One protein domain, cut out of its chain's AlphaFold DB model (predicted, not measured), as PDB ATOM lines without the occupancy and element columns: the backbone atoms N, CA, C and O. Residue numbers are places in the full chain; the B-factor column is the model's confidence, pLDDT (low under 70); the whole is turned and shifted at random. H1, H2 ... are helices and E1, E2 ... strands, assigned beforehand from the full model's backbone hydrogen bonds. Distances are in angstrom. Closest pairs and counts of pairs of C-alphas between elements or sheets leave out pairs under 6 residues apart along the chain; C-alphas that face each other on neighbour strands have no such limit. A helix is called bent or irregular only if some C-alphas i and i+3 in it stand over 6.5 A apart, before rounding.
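Overview. This is residues 25 to 128 of the 142 residues of an uncharacterized protein of Actinobacteria bacterium (UniProt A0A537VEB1). A strongly twisted, curled sheet of six strands has the longer helix, H2, over one face and the short helix H1 over the other, and a separate two-stranded hairpin, E5 and E6, sits past the end where E4 stops and E7 starts. E4 and E3 run through the middle, while the E1 to E2 link and the E5 to E6 turn lie toward opposite ends of the longest axis. The printed part has 104 residues, with two named helices and eight named strands in the order H1 E1 E2 E3 H2 E4 E5 E6 E7 E8, of the mixed class of helices and strands. The large sheet is mixed, in the order E2 E1 E3 E4 E7 E8, and the small one is antiparallel. The whole is compact, with a radius of gyration of the C-alphas of 12.9 A and spans of 39 by 27 by 25 A.

Along the chain. Find C-alpha 26 at (-28.169, -0.834, -71.103); there H1, residues 26 to 31, begins, 9.0 A long. E1, residues 32 to 38, follows for 16.2 A, then E2, residues 47 to 51, for 12.9 A. E3, residues 56 to 63, measures 15.3 A and bends by 84 degrees at residue 59. Look for C-alpha 65 at (-28.951, -10.097, -79.953), where H2, residues 65 to 78, starts its 17.8 A. H2 is irregular: C-alphas 67 and 70 are 7.2 A apart. Next come E4, residues 86 to 90, 12.5 A; E5, residues 94 to 99, 15.6 A; and E6, residues 102 to 107, 16.3 A. E7, residues 111 to 114, spans 9.7 A, and E8, residues 119 to 122, spans 10.1 A, ending at C-alpha 122 at (-20.568, -8.377, -89.698).

Arrangement. Start at the edge strand E2: it forms a hairpin with E1, antiparallel, with N 35 and O 50 2.8 A apart. E1 pairs with E3 over residues 32 to 34, parallel, with N 33 and O 56 at 3.0 A; the pairing is staggered, since E1 pairs with E2 over residues 34 to 38. Step on to E4, parallel to E3, with N 62 and O 88 at 2.8 A. E7 is antiparallel to E4, with N 89 and O 112 at 2.8 A. The hairpin of E7 and the other edge strand, E8, has N 122 and O 111 at 2.8 A. E3, H2 and E4 make a strand-helix-strand unit, two parallel neighbour strands with a helix between, and its crossover is right-handed. The two helices lie on opposite faces of the sheet, giving three layers. H1 lies over E3 at a height over the sheet of 6.9 A, along the strands, with Met 29 and Val 61 the closest C-alphas of H1 and E3 at 4.8 A. H2, at a height of 6.8 A, also lies over E3 and only just runs along the strands, at 29.7 degrees to E3 on the local plane. Within hydrogen-bond range are 1 of 2 O i to N i+4 pairs in H1 and 3 of 10 in H2, which has 4 of 11 O i to N i+3 pairs. In the antiparallel hairpin E5 and E6, N 97 and O 104 are 2.9 A apart; the closest C-alphas of E5 and E7 are Ala 96 and Val 111, 6.9 A.

Size, cuts and confidence. The two C-alphas farthest apart, those of Met 41 and Asp 100, are 42.4 A from each other. The printed part has no cut, and no link is long. Look at residues 103 to 104 of E6, which pair antiparallel with residues 127 to 128. The mean pLDDT of the printed part is 93.8; residues 40 to 43, in the short link from E1 to E2, are under 70.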
ATOM      1  N   SER A  25     -24.583  -3.522 -72.603       96.19
ATOM      2  CA  SER A  25     -26.021  -3.764 -72.442       96.19
ATOM      3  C   SER A  25     -26.813  -2.442 -72.410       96.19
ATOM      4  O   SER A  25     -26.763  -1.681 -73.376       96.19
ATOM      5  N   ALA A  26     -27.464  -2.104 -71.292       95.75
ATOM      6  CA  ALA A  26     -28.169  -0.834 -71.103       95.75
ATOM      7  C   ALA A  26     -27.298   0.417 -71.352       95.75
ATOM      8  O   ALA A  26     -27.798   1.419 -71.861       95.75
ATOM      9  N   GLY A  27     -25.996   0.365 -71.049       96.62
ATOM     10  CA  GLY A  27     -25.063   1.455 -71.349       96.62
ATOM     11  C   GLY A  27     -24.837   1.643 -72.851       96.62
ATOM     12  O   GLY A  27     -24.798   2.774 -73.321       96.62
ATOM     13  N   ALA A  28     -24.767   0.549 -73.619       97.94
ATOM     14  CA  ALA A  28     -24.679   0.618 -75.080       97.94
ATOM     15  C   ALA A  28     -25.978   1.177 -75.683       97.94
ATOM     16  O   ALA A  28     -25.939   2.033 -76.561       97.94
ATOM     17  N   MET A  29     -27.134   0.756 -75.156       97.94
ATOM     18  CA  MET A  29     -28.442   1.307 -75.539       97.94
ATOM     19  C   MET A  29     -28.536   2.810 -75.293       97.94
ATOM     20  O   MET A  29     -29.103   3.529 -76.111       97.94
ATOM     21  N   ALA A  30     -27.953   3.299 -74.198       96.50
ATOM     22  CA  ALA A  30     -27.964   4.717 -73.871       96.50
ATOM     23  C   ALA A  30     -27.173   5.584 -74.867       96.50
ATOM     24  O   ALA A  30     -27.450   6.775 -74.945       96.50
ATOM     25  N   PHE A  31     -26.228   5.033 -75.639       96.50
ATOM     26  CA  PHE A  31     -25.446   5.804 -76.617       96.50
ATOM     27  C   PHE A  31     -26.187   6.092 -77.926       96.50
ATOM     28  O   PHE A  31     -25.808   7.022 -78.639       96.50
ATOM     29  N   GLY A  32     -27.240   5.341 -78.251       96.25
ATOM     30  CA  GLY A  32     -28.046   5.607 -79.441       96.25
ATOM     31  C   GLY A  32     -28.810   6.929 -79.359       96.25
ATOM     32  O   GLY A  32     -28.909   7.555 -78.301       96.25
ATOM     33  N   ALA A  33     -29.403   7.340 -80.478       95.50
ATOM     34  CA  ALA A  33     -30.443   8.368 -80.480       95.50
ATOM     35  C   ALA A  33     -31.671   7.906 -79.692       95.50
ATOM     36  O   ALA A  33     -32.324   8.700 -79.009       95.50
ATOM     37  N   TRP A  34     -31.918   6.598 -79.731       96.00
ATOM     38  CA  TRP A  34     -33.038   5.965 -79.074       96.00
ATOM     39  C   TRP A  34     -32.600   4.782 -78.216       96.00
ATOM     40  O   TRP A  34     -31.693   4.028 -78.567       96.00
ATOM     41  N   THR A  35     -33.314   4.575 -77.116       95.62
ATOM     42  CA  THR A  35     -33.280   3.341 -76.334       95.62
ATOM     43  C   THR A  35     -34.622   2.621 -76.439       95.62
ATOM     44  O   THR A  35     -35.682   3.249 -76.502       95.62
ATOM     45  N   LEU A  36     -34.567   1.290 -76.471       94.38
ATOM     46  CA  LEU A  36     -35.728   0.413 -76.577       94.38
ATOM     47  C   LEU A  36     -36.141  -0.060 -75.186       94.38
ATOM     48  O   LEU A  36     -35.524  -0.957 -74.609       94.38
ATOM     49  N   ILE A  37     -37.206   0.521 -74.644       90.44
ATOM     50  CA  ILE A  37     -37.749   0.122 -73.344       90.44
ATOM     51  C   ILE A  37     -38.864  -0.907 -73.525       90.44
ATOM     52  O   ILE A  37     -39.620  -0.871 -74.497       90.44
ATOM     53  N   ARG A  38     -38.961  -1.854 -72.588       82.75
ATOM     54  CA  ARG A  38     -40.027  -2.858 -72.588       82.75
ATOM     55  C   ARG A  38     -41.383  -2.169 -72.422       82.75
ATOM     56  O   ARG A  38     -41.527  -1.309 -71.553       82.75
ATOM     57  N   ASP A  39     -42.370  -2.588 -73.208       70.06
ATOM     58  CA  ASP A  39     -43.758  -2.243 -72.915       70.06
ATOM     59  C   ASP A  39     -44.204  -2.900 -71.588       70.06
ATOM     60  O   ASP A  39     -43.664  -3.929 -71.178       70.06
ATOM     61  N   ARG A  40     -45.143  -2.301 -70.852       64.50
ATOM     62  CA  ARG A  40     -45.426  -2.621 -69.430       64.50
ATOM     63  C   ARG A  40     -45.887  -4.060 -69.152       64.50
ATOM     64  O   ARG A  40     -46.005  -4.429 -67.985       64.50
ATOM     65  N   MET A  41     -46.146  -4.872 -70.172       65.69
ATOM     66  CA  MET A  41     -46.640  -6.237 -70.011       65.69
ATOM     67  C   MET A  41     -45.493  -7.264 -69.903       65.69
ATOM     68  O   MET A  41     -44.656  -7.370 -70.809       65.69
ATOM     69  N   PRO A  42     -45.440  -8.062 -68.816       64.25
ATOM     70  CA  PRO A  42     -44.542  -9.209 -68.725       64.25
ATOM     71  C   PRO A  42     -44.756 -10.156 -69.909       64.25
ATOM     72  O   PRO A  42     -45.886 -10.499 -70.238       64.25
ATOM     73  N   GLY A  43     -43.667 -10.566 -70.558       66.31
ATOM     74  CA  GLY A  43     -43.725 -11.430 -71.742       66.31
ATOM     75  C   GLY A  43     -43.870 -10.699 -73.080       66.31
ATOM     76  O   GLY A  43     -43.637 -11.329 -74.103       66.31
ATOM     77  N   ASP A  44     -44.140  -9.388 -73.104       72.69
ATOM     78  CA  ASP A  44     -44.244  -8.651 -74.371       72.69
ATOM     79  C   ASP A  44     -42.854  -8.350 -74.980       72.69
ATOM     80  O   ASP A  44     -41.912  -7.878 -74.319       72.69
ATOM     81  N   GLU A  45     -42.715  -8.669 -76.264       78.38
ATOM     82  CA  GLU A  45     -41.522  -8.432 -77.077       78.38
ATOM     83  C   GLU A  45     -41.505  -7.028 -77.682       78.38
ATOM     84  O   GLU A  45     -40.433  -6.547 -78.056       78.38
ATOM     85  N   ARG A  46     -42.650  -6.331 -77.687       84.56
ATOM     86  CA  ARG A  46     -42.759  -4.944 -78.133       84.56
ATOM     87  C   ARG A  46     -41.850  -4.032 -77.328       84.56
ATOM     88  O   ARG A  46     -41.678  -4.158 -76.106       84.56
ATOM     89  N   ARG A  47     -41.228  -3.107 -78.048       87.31
ATOM     90  CA  ARG A  47     -40.362  -2.081 -77.489       87.31
ATOM     91  C   ARG A  47     -40.909  -0.727 -77.865       87.31
ATOM     92  O   ARG A  47     -41.347  -0.513 -78.991       87.31
ATOM     93  N   ARG A  48     -40.866   0.184 -76.905       90.88
ATOM     94  CA  ARG A  48     -41.141   1.592 -77.137       90.88
ATOM     95  C   ARG A  48     -39.816   2.334 -77.254       90.88
ATOM     96  O   ARG A  48     -38.898   2.095 -76.472       90.88
ATOM     97  N   TYR A  49     -39.764   3.272 -78.190       95.00
ATOM     98  CA  TYR A  49     -38.655   4.202 -78.330       95.00
ATOM     99  C   TYR A  49     -38.719   5.284 -77.247       95.00
ATOM    100  O   TYR A  49     -39.772   5.863 -76.961       95.00
ATOM    101  N   GLN A  50     -37.571   5.560 -76.642       94.19
ATOM    102  CA  GLN A  50     -37.344   6.712 -75.778       94.19
ATOM    103  C   GLN A  50     -36.048   7.397 -76.206       94.19
ATOM    104  O   GLN A  50     -35.097   6.717 -76.584       94.19
ATOM    105  N   GLN A  51     -36.001   8.729 -76.141       93.88
ATOM    106  CA  GLN A  51     -34.774   9.479 -76.410       93.88
ATOM    107  C   GLN A  51     -33.652   9.030 -75.461       93.88
ATOM    108  O   GLN A  51     -33.859   8.899 -74.250       93.88
ATOM    109  N   ALA A  52     -32.481   8.776 -76.036       94.38
ATOM    110  CA  ALA A  52     -31.262   8.383 -75.338       94.38
ATOM    111  C   ALA A  52     -30.215   9.517 -75.407       94.38
ATOM    112  O   ALA A  52     -30.569  10.674 -75.634       94.38
ATOM    113  N   LEU A  53     -28.938   9.230 -75.140       94.50
ATOM    114  CA  LEU A  53     -27.884  10.254 -75.063       94.50
ATOM    115  C   LEU A  53     -27.467  10.792 -76.437       94.50
ATOM    116  O   LEU A  53     -26.792  11.816 -76.500       94.50
ATOM    117  N   ARG A  54     -27.868  10.113 -77.522       93.81
ATOM    118  CA  ARG A  54     -27.632  10.513 -78.916       93.81
ATOM    119  C   ARG A  54     -26.155  10.746 -79.246       93.81
ATOM    120  O   ARG A  54     -25.822  11.605 -80.057       93.81
ATOM    121  N   LEU A  55     -25.280   9.935 -78.651       94.88
ATOM    122  CA  LEU A  55     -23.862   9.879 -79.006       94.88
ATOM    123  C   LEU A  55     -23.670   9.330 -80.430       94.88
ATOM    124  O   LEU A  55     -22.725   9.690 -81.124       94.88
ATOM    125  N   ILE A  56     -24.571   8.457 -80.878       95.75
ATOM    126  CA  ILE A  56     -24.625   7.954 -82.251       95.75
ATOM    127  C   ILE A  56     -26.029   8.255 -82.781       95.75
ATOM    128  O   ILE A  56     -27.019   7.710 -82.283       95.75
ATOM    129  N   ALA A  57     -26.127   9.162 -83.755       93.88
ATOM    130  CA  ALA A  57     -27.406   9.555 -84.342       93.88
ATOM    131  C   ALA A  57     -28.105   8.375 -85.027       93.88
ATOM    132  O   ALA A  57     -27.455   7.434 -85.467       93.88
ATOM    133  N   GLY A  58     -29.434   8.433 -85.117       94.62
ATOM    134  CA  GLY A  58     -30.243   7.516 -85.927       94.62
ATOM    135  C   GLY A  58     -30.289   6.052 -85.473       94.62
ATOM    136  O   GLY A  58     -31.041   5.280 -86.059       94.62
ATOM    137  N   ILE A  59     -29.539   5.639 -84.443       97.31
ATOM    138  CA  ILE A  59     -29.510   4.229 -84.023       97.31
ATOM    139  C   ILE A  59     -30.331   3.946 -82.762       97.31
ATOM    140  O   ILE A  59     -30.451   4.789 -81.865       97.31
ATOM    141  N   ALA A  60     -30.788   2.698 -82.662       98.00
ATOM    142  CA  ALA A  60     -31.221   2.048 -81.431       98.00
ATOM    143  C   ALA A  60     -30.458   0.725 -81.255       98.00
ATOM    144  O   ALA A  60     -30.456  -0.125 -82.145       98.00
ATOM    145  N   VAL A  61     -29.793   0.532 -80.114       98.44
ATOM    146  CA  VAL A  61     -29.029  -0.704 -79.862       98.44
ATOM    147  C   VAL A  61     -29.948  -1.805 -79.337       98.44
ATOM    148  O   VAL A  61     -30.750  -1.586 -78.428       98.44
ATOM    149  N   VAL A  62     -29.784  -3.008 -79.881       98.19
ATOM    150  CA  VAL A  62     -30.436  -4.242 -79.441       98.19
ATOM    151  C   VAL A  62     -29.354  -5.161 -78.854       98.19
ATOM    152  O   VAL A  62     -28.681  -5.866 -79.606       98.19
ATOM    153  N   PRO A  63     -29.124  -5.137 -77.529       97.69
ATOM    154  CA  PRO A  63     -28.102  -5.970 -76.903       97.69
ATOM    155  C   PRO A  63     -28.568  -7.424 -76.775       97.69
ATOM    156  O   PRO A  63     -29.768  -7.706 -76.864       97.69
ATOM    157  N   HIS A  64     -27.627  -8.327 -76.481       97.44
ATOM    158  CA  HIS A  64     -27.896  -9.761 -76.305       97.44
ATOM    159  C   HIS A  64     -28.626 -10.348 -77.523       97.44
ATOM    160  O   HIS A  64     -29.625 -11.060 -77.397       97.44
ATOM    161  N   PHE A  65     -28.201  -9.931 -78.715       98.06
ATOM    162  CA  PHE A  65     -28.951 -10.097 -79.953       98.06
ATOM    163  C   PHE A  65     -29.160 -11.569 -80.328       98.06
ATOM    164  O   PHE A  65     -30.281 -11.948 -80.677       98.06
ATOM    165  N   ASP A  66     -28.131 -12.391 -80.146       97.56
ATOM    166  CA  ASP A  66     -28.105 -13.839 -80.354       97.56
ATOM    167  C   ASP A  66     -28.922 -14.642 -79.334       97.56
ATOM    168  O   ASP A  66     -29.340 -15.759 -79.633       97.56
ATOM    169  N   THR A  67     -29.182 -14.097 -78.145       95.50
ATOM    170  CA  THR A  67     -29.959 -14.806 -77.121       95.50
ATOM    171  C   THR A  67     -31.417 -14.374 -77.138       95.50
ATOM    172  O   THR A  67     -32.323 -15.176 -77.357       95.50
ATOM    173  N   PHE A  68     -31.679 -13.093 -76.904       92.19
ATOM    174  CA  PHE A  68     -33.031 -12.611 -76.665       92.19
ATOM    175  C   PHE A  68     -33.352 -11.268 -77.309       92.19
ATOM    176  O   PHE A  68     -34.520 -10.871 -77.327       92.19
ATOM    177  N   GLY A  69     -32.347 -10.541 -77.784       92.88
ATOM    178  CA  GLY A  69     -32.504  -9.249 -78.437       92.88
ATOM    179  C   GLY A  69     -33.120  -9.382 -79.827       92.88
ATOM    180  O   GLY A  69     -33.979  -8.582 -80.185       92.88
ATOM    181  N   GLY A  70     -32.776 -10.434 -80.580       95.44
ATOM    182  CA  GLY A  70     -33.247 -10.643 -81.954       95.44
ATOM    183  C   GLY A  70     -34.771 -10.643 -82.119       95.44
ATOM    184  O   GLY A  70     -35.281 -10.162 -83.128       95.44
ATOM    185  N   ARG A  71     -35.521 -11.074 -81.096       93.94
ATOM    186  CA  ARG A  71     -36.998 -11.036 -81.104       93.94
ATOM    187  C   ARG A  71     -37.581  -9.615 -81.093       93.94
ATOM    188  O   ARG A  71     -38.758  -9.427 -81.361       93.94
ATOM    189  N   TRP A  72     -36.777  -8.592 -80.783       93.75
ATOM    190  CA  TRP A  72     -37.246  -7.201 -80.745       93.75
ATOM    191  C   TRP A  72     -37.275  -6.580 -82.140       93.75
ATOM    192  O   TRP A  72     -37.921  -5.553 -82.305       93.75
ATOM    193  N   VAL A  73     -36.590  -7.172 -83.130       95.19
ATOM    194  CA  VAL A  73     -36.339  -6.549 -84.441       95.19
ATOM    195  C   VAL A  73     -37.633  -6.167 -85.149       95.19
ATOM    196  O   VAL A  73     -37.837  -4.984 -85.392       95.19
ATOM    197  N   GLY A  74     -38.513  -7.131 -85.434       94.06
ATOM    198  CA  GLY A  74     -39.776  -6.869 -86.139       94.06
ATOM    199  C   GLY A  74     -40.614  -5.789 -85.444       94.06
ATOM    200  O   GLY A  74     -40.799  -4.717 -86.016       94.06
ATOM    201  N   PRO A  75     -40.997  -5.991 -84.167       92.81
ATOM    202  CA  PRO A  75     -41.761  -4.996 -83.419       92.81
ATOM    203  C   PRO A  75     -41.092  -3.617 -83.330       92.81
ATOM    204  O   PRO A  75     -41.783  -2.603 -83.287       92.81
ATOM    205  N   SER A  76     -39.757  -3.556 -83.282       94.88
ATOM    206  CA  SER A  76     -39.030  -2.282 -83.204       94.88
ATOM    207  C   SER A  76     -38.944  -1.571 -84.555       94.88
ATOM    208  O   SER A  76     -38.901  -0.346 -84.567       94.88
ATOM    209  N   LEU A  77     -38.931  -2.292 -85.682       95.00
ATOM    210  CA  LEU A  77     -39.015  -1.685 -87.017       95.00
ATOM    211  C   LEU A  77     -40.415  -1.118 -87.287       95.00
ATOM    212  O   LEU A  77     -40.531  -0.040 -87.875       95.00
ATOM    213  N   ASP A  78     -41.457  -1.811 -86.817       92.38
ATOM    214  CA  ASP A  78     -42.853  -1.370 -86.935       92.38
ATOM    215  C   ASP A  78     -43.135  -0.123 -86.083       92.38
ATOM    216  O   ASP A  78     -43.884   0.762 -86.491       92.38
ATOM    217  N   ALA A  79     -42.520  -0.040 -84.900       92.44
ATOM    218  CA  ALA A  79     -42.696   1.062 -83.956       92.44
ATOM    219  C   ALA A  79     -41.660   2.194 -84.106       92.44
ATOM    220  O   ALA A  79     -41.617   3.087 -83.255       92.44
ATOM    221  N   ALA A  80     -40.792   2.136 -85.122       93.50
ATOM    222  CA  ALA A  80     -39.730   3.121 -85.311       93.50
ATOM    223  C   ALA A  80     -40.314   4.532 -85.530       93.50
ATOM    224  O   ALA A  80     -41.234   4.673 -86.338       93.50
ATOM    225  N   PRO A  81     -39.798   5.567 -84.835       91.75
ATOM    226  CA  PRO A  81     -40.286   6.940 -84.975       91.75
ATOM    227  C   PRO A  81     -40.013   7.529 -86.362       91.75
ATOM    228  O   PRO A  81     -40.800   8.347 -86.824       91.75
ATOM    229  N   ASP A  82     -38.945   7.070 -87.020       89.00
ATOM    230  CA  ASP A  82     -38.509   7.527 -88.335       89.00
ATOM    231  C   ASP A  82     -38.133   6.331 -89.225       89.00
ATOM    232  O   ASP A  82     -37.826   5.232 -88.746       89.00
ATOM    233  N   ASP A  83     -38.159   6.542 -90.541       87.19
ATOM    234  CA  ASP A  83     -37.919   5.494 -91.539       87.19
ATOM    235  C   ASP A  83     -36.449   5.076 -91.663       87.19
ATOM    236  O   ASP A  83     -36.147   3.983 -92.151       87.19
ATOM    237  N   ASP A  84     -35.543   5.937 -91.215       90.00
ATOM    238  CA  ASP A  84     -34.095   5.783 -91.296       90.00
ATOM    239  C   ASP A  84     -33.470   5.229 -90.008       90.00
ATOM    240  O   ASP A  84     -32.247   5.086 -89.935       90.00
ATOM    241  N   VAL A  85     -34.284   4.860 -89.009       95.88
ATOM    242  CA  VAL A  85     -33.784   4.249 -87.774       95.88
ATOM    243  C   VAL A  85     -33.036   2.951 -88.072       95.88
ATOM    244  O   VAL A  85     -33.547   2.030 -88.717       95.88
ATOM    245  N   ILE A  86     -31.829   2.857 -87.518       98.12
ATOM    246  CA  ILE A  86     -30.977   1.674 -87.602       98.12
ATOM    247  C   ILE A  86     -31.041   0.917 -86.276       98.12
ATOM    248  O   ILE A  86     -30.647   1.431 -85.227       98.12
ATOM    249  N   LEU A  87     -31.466  -0.342 -86.317       98.44
ATOM    250  CA  LEU A  87     -31.290  -1.262 -85.200       98.44
ATOM    251  C   LEU A  87     -29.878  -1.855 -85.257       98.44
ATOM    252  O   LEU A  87     -29.524  -2.554 -86.209       98.44
ATOM    253  N   LEU A  88     -29.081  -1.584 -84.224       98.69
ATOM    254  CA  LEU A  88     -27.744  -2.146 -84.053       98.69
ATOM    255  C   LEU A  88     -27.817  -3.361 -83.125       98.69
ATOM    256  O   LEU A  88     -27.842  -3.216 -81.903       98.69
ATOM    257  N   GLY A  89     -27.879  -4.555 -83.705       98.62
ATOM    258  CA  GLY A  89     -27.851  -5.817 -82.971       98.62
ATOM    259  C   GLY A  89     -26.436  -6.163 -82.521       98.62
ATOM    260  O   GLY A  89     -25.541  -6.254 -83.358       98.62
ATOM    261  N   LEU A  90     -26.242  -6.362 -81.218       98.75
ATOM    262  CA  LEU A  90     -24.971  -6.794 -80.636       98.75
ATOM    263  C   LEU A  90     -25.152  -8.151 -79.956       98.75
ATOM    264  O   LEU A  90     -25.868  -8.245 -78.953       98.75
ATOM    265  N   ASP A  91     -24.496  -9.181 -80.484       98.69
ATOM    266  CA  ASP A  91     -24.440 -10.494 -79.839       98.69
ATOM    267  C   ASP A  91     -23.726 -10.413 -78.480       98.69
ATOM    268  O   ASP A  91     -22.959  -9.485 -78.193       98.69
ATOM    269  N   GLU A  92     -23.944 -11.402 -77.616       98.12
ATOM    270  CA  GLU A  92     -23.186 -11.502 -76.375       98.12
ATOM    271  C   GLU A  92     -21.678 -11.611 -76.630       98.12
ATOM    272  O   GLU A  92     -21.212 -12.183 -77.616       98.12
ATOM    273  N   ARG A  93     -20.888 -11.054 -75.702       97.75
ATOM    274  CA  ARG A  93     -19.415 -11.024 -75.788       97.75
ATOM    275  C   ARG A  93     -18.906 -10.401 -77.100       97.75
ATOM    276  O   ARG A  93     -17.845 -10.793 -77.587       97.75
ATOM    277  N   THR A  94     -19.650  -9.434 -77.638       98.62
ATOM    278  CA  THR A  94     -19.351  -8.731 -78.892       98.62
ATOM    279  C   THR A  94     -19.525  -7.226 -78.710       98.62
ATOM    280  O   THR A  94     -20.389  -6.772 -77.961       98.62
ATOM    281  N   ALA A  95     -18.687  -6.442 -79.380       98.44
ATOM    282  CA  ALA A  95     -18.710  -4.988 -79.364       98.44
ATOM    283  C   ALA A  95     -18.559  -4.425 -80.782       98.44
ATOM    284  O   ALA A  95     -17.768  -4.923 -81.584       98.44
ATOM    285  N   ALA A  96     -19.281  -3.341 -81.064       98.50
ATOM    286  CA  ALA A  96     -18.957  -2.435 -82.159       98.50
ATOM    287  C   ALA A  96     -18.012  -1.358 -81.612       98.50
ATOM    288  O   ALA A  96     -18.379  -0.624 -80.694       98.50
ATOM    289  N   VAL A  97     -16.797  -1.276 -82.149       98.31
ATOM    290  CA  VAL A  97     -15.752  -0.351 -81.684       98.31
ATOM    291  C   VAL A  97     -15.452   0.662 -82.779       98.31
ATOM    292  O   VAL A  97     -15.197   0.273 -83.918       98.31
ATOM    293  N   PHE A  98     -15.482   1.952 -82.444       97.88
ATOM    294  CA  PHE A  98     -15.092   3.031 -83.350       97.88
ATOM    295  C   PHE A  98     -13.677   3.503 -83.021       97.88
ATOM    296  O   PHE A  98     -13.438   4.043 -81.942       97.88
ATOM    297  N   VAL A  99     -12.746   3.299 -83.950       94.62
ATOM    298  CA  VAL A  99     -11.346   3.723 -83.829       94.62
ATOM    299  C   VAL A  99     -10.830   4.151 -85.200       94.62
ATOM    300  O   VAL A  99     -11.218   3.580 -86.225       94.62
ATOM    301  N   ASP A 100     -10.004   5.198 -85.229       92.56
ATOM    302  CA  ASP A 100      -9.394   5.748 -86.448       92.56
ATOM    303  C   ASP A 100     -10.402   6.006 -87.585       92.56
ATOM    304  O   ASP A 100     -10.169   5.693 -88.751       92.56
ATOM    305  N   GLY A 101     -11.575   6.545 -87.234       93.31
ATOM    306  CA  GLY A 101     -12.616   6.901 -88.202       93.31
ATOM    307  C   GLY A 101     -13.436   5.722 -88.739       93.31
ATOM    308  O   GLY A 101     -14.224   5.907 -89.665       93.31
ATOM    309  N   SER A 102     -13.275   4.514 -88.188       96.44
ATOM    310  CA  SER A 102     -13.957   3.313 -88.677       96.44
ATOM    311  C   SER A 102     -14.581   2.480 -87.561       96.44
ATOM    312  O   SER A 102     -14.006   2.321 -86.486       96.44
ATOM    313  N   TRP A 103     -15.753   1.908 -87.843       98.44
ATOM    314  CA  TRP A 103     -16.382   0.908 -86.985       98.44
ATOM    315  C   TRP A 103     -15.851  -0.494 -87.289       98.44
ATOM    316  O   TRP A 103     -15.734  -0.870 -88.458       98.44
ATOM    317  N   ARG A 104     -15.590  -1.293 -86.254       98.38
ATOM    318  CA  ARG A 104     -15.158  -2.694 -86.363       98.38
ATOM    319  C   ARG A 104     -15.863  -3.586 -85.354       98.38
ATOM    320  O   ARG A 104     -16.253  -3.126 -84.281       98.38
ATOM    321  N   VAL A 105     -16.007  -4.857 -85.710       98.62
ATOM    322  CA  VAL A 105     -16.508  -5.893 -84.802       98.62
ATOM    323  C   VAL A 105     -15.363  -6.446 -83.971       98.62
ATOM    324  O   VAL A 105     -14.405  -6.993 -84.517       98.62
ATOM    325  N   GLU A 106     -15.508  -6.378 -82.654       98.31
ATOM    326  CA  GLU A 106     -14.617  -7.023 -81.694       98.31
ATOM    327  C   GLU A 106     -15.388  -8.019 -80.829       98.31
ATOM    328  O   GLU A 106     -16.562  -7.820 -80.525       98.31
ATOM    329  N   GLY A 107     -14.721  -9.089 -80.395       97.31
ATOM    330  CA  GLY A 107     -15.335 -10.139 -79.577       97.31
ATOM    331  C   GLY A 107     -15.668 -11.419 -80.345       97.31
ATOM    332  O   GLY A 107     -15.069 -11.703 -81.381       97.31
ATOM    333  N   ALA A 108     -16.534 -12.251 -79.765       96.88
ATOM    334  CA  ALA A 108     -16.732 -13.641 -80.191       96.88
ATOM    335  C   ALA A 108     -17.919 -13.869 -81.141       96.88
ATOM    336  O   ALA A 108     -17.937 -14.898 -81.813       96.88
ATOM    337  N   GLY A 109     -18.895 -12.962 -81.169       97.50
ATOM    338  CA  GLY A 109     -20.075 -13.031 -82.030       97.50
ATOM    339  C   GLY A 109     -20.044 -11.987 -83.143       97.50
ATOM    340  O   GLY A 109     -18.971 -11.540 -83.568       97.50
ATOM    341  N   SER A 110     -21.232 -11.602 -83.603       98.62
ATOM    342  CA  SER A 110     -21.414 -10.726 -84.755       98.62
ATOM    343  C   SER A 110     -22.172  -9.443 -84.392       98.62
ATOM    344  O   SER A 110     -22.820  -9.313 -83.349       98.62
ATOM    345  N   VAL A 111     -22.076  -8.456 -85.280       98.81
ATOM    346  CA  VAL A 111     -22.845  -7.210 -85.219       98.81
ATOM    347  C   VAL A 111     -23.810  -7.170 -86.390       98.81
ATOM    348  O   VAL A 111     -23.406  -7.336 -87.539       98.81
ATOM    349  N   SER A 112     -25.086  -6.916 -86.110       98.75
ATOM    350  CA  SER A 112     -26.116  -6.745 -87.134       98.75
ATOM    351  C   SER A 112     -26.480  -5.272 -87.304       98.75
ATOM    352  O   SER A 112     -26.821  -4.604 -86.331       98.75
ATOM    353  N   VAL A 113     -26.468  -4.780 -88.542       98.62
ATOM    354  CA  VAL A 113     -26.976  -3.452 -88.918       98.62
ATOM    355  C   VAL A 113     -28.276  -3.660 -89.678       98.62
ATOM    356  O   VAL A 113     -28.286  -4.280 -90.741       98.62
ATOM    357  N   ILE A 114     -29.388  -3.207 -89.101       98.44
ATOM    358  CA  ILE A 114     -30.729  -3.534 -89.595       98.44
ATOM    359  C   ILE A 114     -31.538  -2.254 -89.785       98.44
ATOM    360  O   ILE A 114     -31.662  -1.450 -88.868       98.44
ATOM    361  N   THR A 115     -32.131  -2.097 -90.961       96.38
ATOM    362  CA  THR A 115     -33.147  -1.087 -91.288       96.38
ATOM    363  C   THR A 115     -34.422  -1.797 -91.749       96.38
ATOM    364  O   THR A 115     -34.476  -3.029 -91.789       96.38
ATOM    365  N   ARG A 116     -35.461  -1.053 -92.156       93.12
ATOM    366  CA  ARG A 116     -36.674  -1.677 -92.724       93.12
ATOM    367  C   ARG A 116     -36.423  -2.439 -94.026       93.12
ATOM    368  O   ARG A 116     -37.170  -3.355 -94.347       93.12
ATOM    369  N   THR A 117     -35.399  -2.057 -94.785       93.00
ATOM    370  CA  THR A 117     -35.142  -2.588 -96.135       93.00
ATOM    371  C   THR A 117     -33.874  -3.425 -96.230       93.00
ATOM    372  O   THR A 117     -33.668  -4.104 -97.234       93.00
ATOM    373  N   ARG A 118     -33.011  -3.386 -95.210       94.38
ATOM    374  CA  ARG A 118     -31.691  -4.013 -95.245       94.38
ATOM    375  C   ARG A 118     -31.355  -4.663 -93.913       94.38
ATOM    376  O   ARG A 118     -31.657  -4.133 -92.849       94.38
ATOM    377  N   ARG A 119     -30.667  -5.798 -93.988       97.31
ATOM    378  CA  ARG A 119     -30.020  -6.446 -92.852       97.31
ATOM    379  C   ARG A 119     -28.644  -6.922 -93.280       97.31
ATOM    380  O   ARG A 119     -28.545  -7.800 -94.130       97.31
ATOM    381  N   ASP A 120     -27.612  -6.373 -92.658       98.31
ATOM    382  CA  ASP A 120     -26.240  -6.846 -92.806       98.31
ATOM    383  C   ASP A 120     -25.746  -7.418 -91.491       98.31
ATOM    384  O   ASP A 120     -26.096  -6.928 -90.416       98.31
ATOM    385  N   VAL A 121     -24.906  -8.438 -91.594       98.56
ATOM    386  CA  VAL A 121     -24.229  -9.055 -90.460       98.56
ATOM    387  C   VAL A 121     -22.736  -8.952 -90.711       98.56
ATOM    388  O   VAL A 121     -22.269  -9.223 -91.818       98.56
ATOM    389  N   PHE A 122     -22.011  -8.523 -89.686       98.69
ATOM    390  CA  PHE A 122     -20.568  -8.377 -89.698       98.69
ATOM    391  C   PHE A 122     -19.974  -9.280 -88.622       98.69
ATOM    392  O   PHE A 122     -20.369  -9.201 -87.459       98.69
ATOM    393  N   ASP A 123     -19.019 -10.113 -89.011       98.25
ATOM    394  CA  ASP A 123     -18.314 -11.016 -88.104       98.25
ATOM    395  C   ASP A 123     -17.069 -10.348 -87.512       98.25
ATOM    396  O   ASP A 123     -16.615  -9.296 -87.973       98.25
ATOM    397  N   ARG A 124     -16.484 -10.986 -86.494       96.81
ATOM    398  CA  ARG A 124     -15.249 -10.540 -85.836       96.81
ATOM    399  C   ARG A 124     -14.188 -10.051 -86.829       96.81
ATOM    400  O   ARG A 124     -13.820 -10.748 -87.773       96.81
ATOM    401  N   GLY A 125     -13.634  -8.873 -86.548       95.38
ATOM    402  CA  GLY A 125     -12.558  -8.253 -87.319       95.38
ATOM    403  C   GLY A 125     -13.020  -7.554 -88.598       95.38
ATOM    404  O   GLY A 125     -12.223  -6.854 -89.224       95.38
ATOM    405  N   GLN A 126     -14.289  -7.692 -88.991       98.31
ATOM    406  CA  GLN A 126     -14.821  -6.973 -90.141       98.31
ATOM    407  C   GLN A 126     -15.099  -5.509 -89.805       98.31
ATOM    408  O   GLN A 126     -15.496  -5.147 -88.694       98.31
ATOM    409  N   GLN A 127     -14.922  -4.660 -90.816       98.19
ATOM    410  CA  GLN A 127     -15.353  -3.273 -90.761       98.19
ATOM    411  C   GLN A 127     -16.876  -3.202 -90.903       98.19
ATOM    412  O   GLN A 127     -17.437  -3.670 -91.899       98.19
ATOM    413  N   ILE A 128     -17.532  -2.567 -89.934       98.50
ATOM    414  CA  ILE A 128     -18.975  -2.343 -89.958       98.50
ATOM    415  C   ILE A 128     -19.248  -1.141 -90.865       98.50
ATOM    416  O   ILE A 128     -18.657  -0.070 -90.710       98.50
TER     417      ILE A 128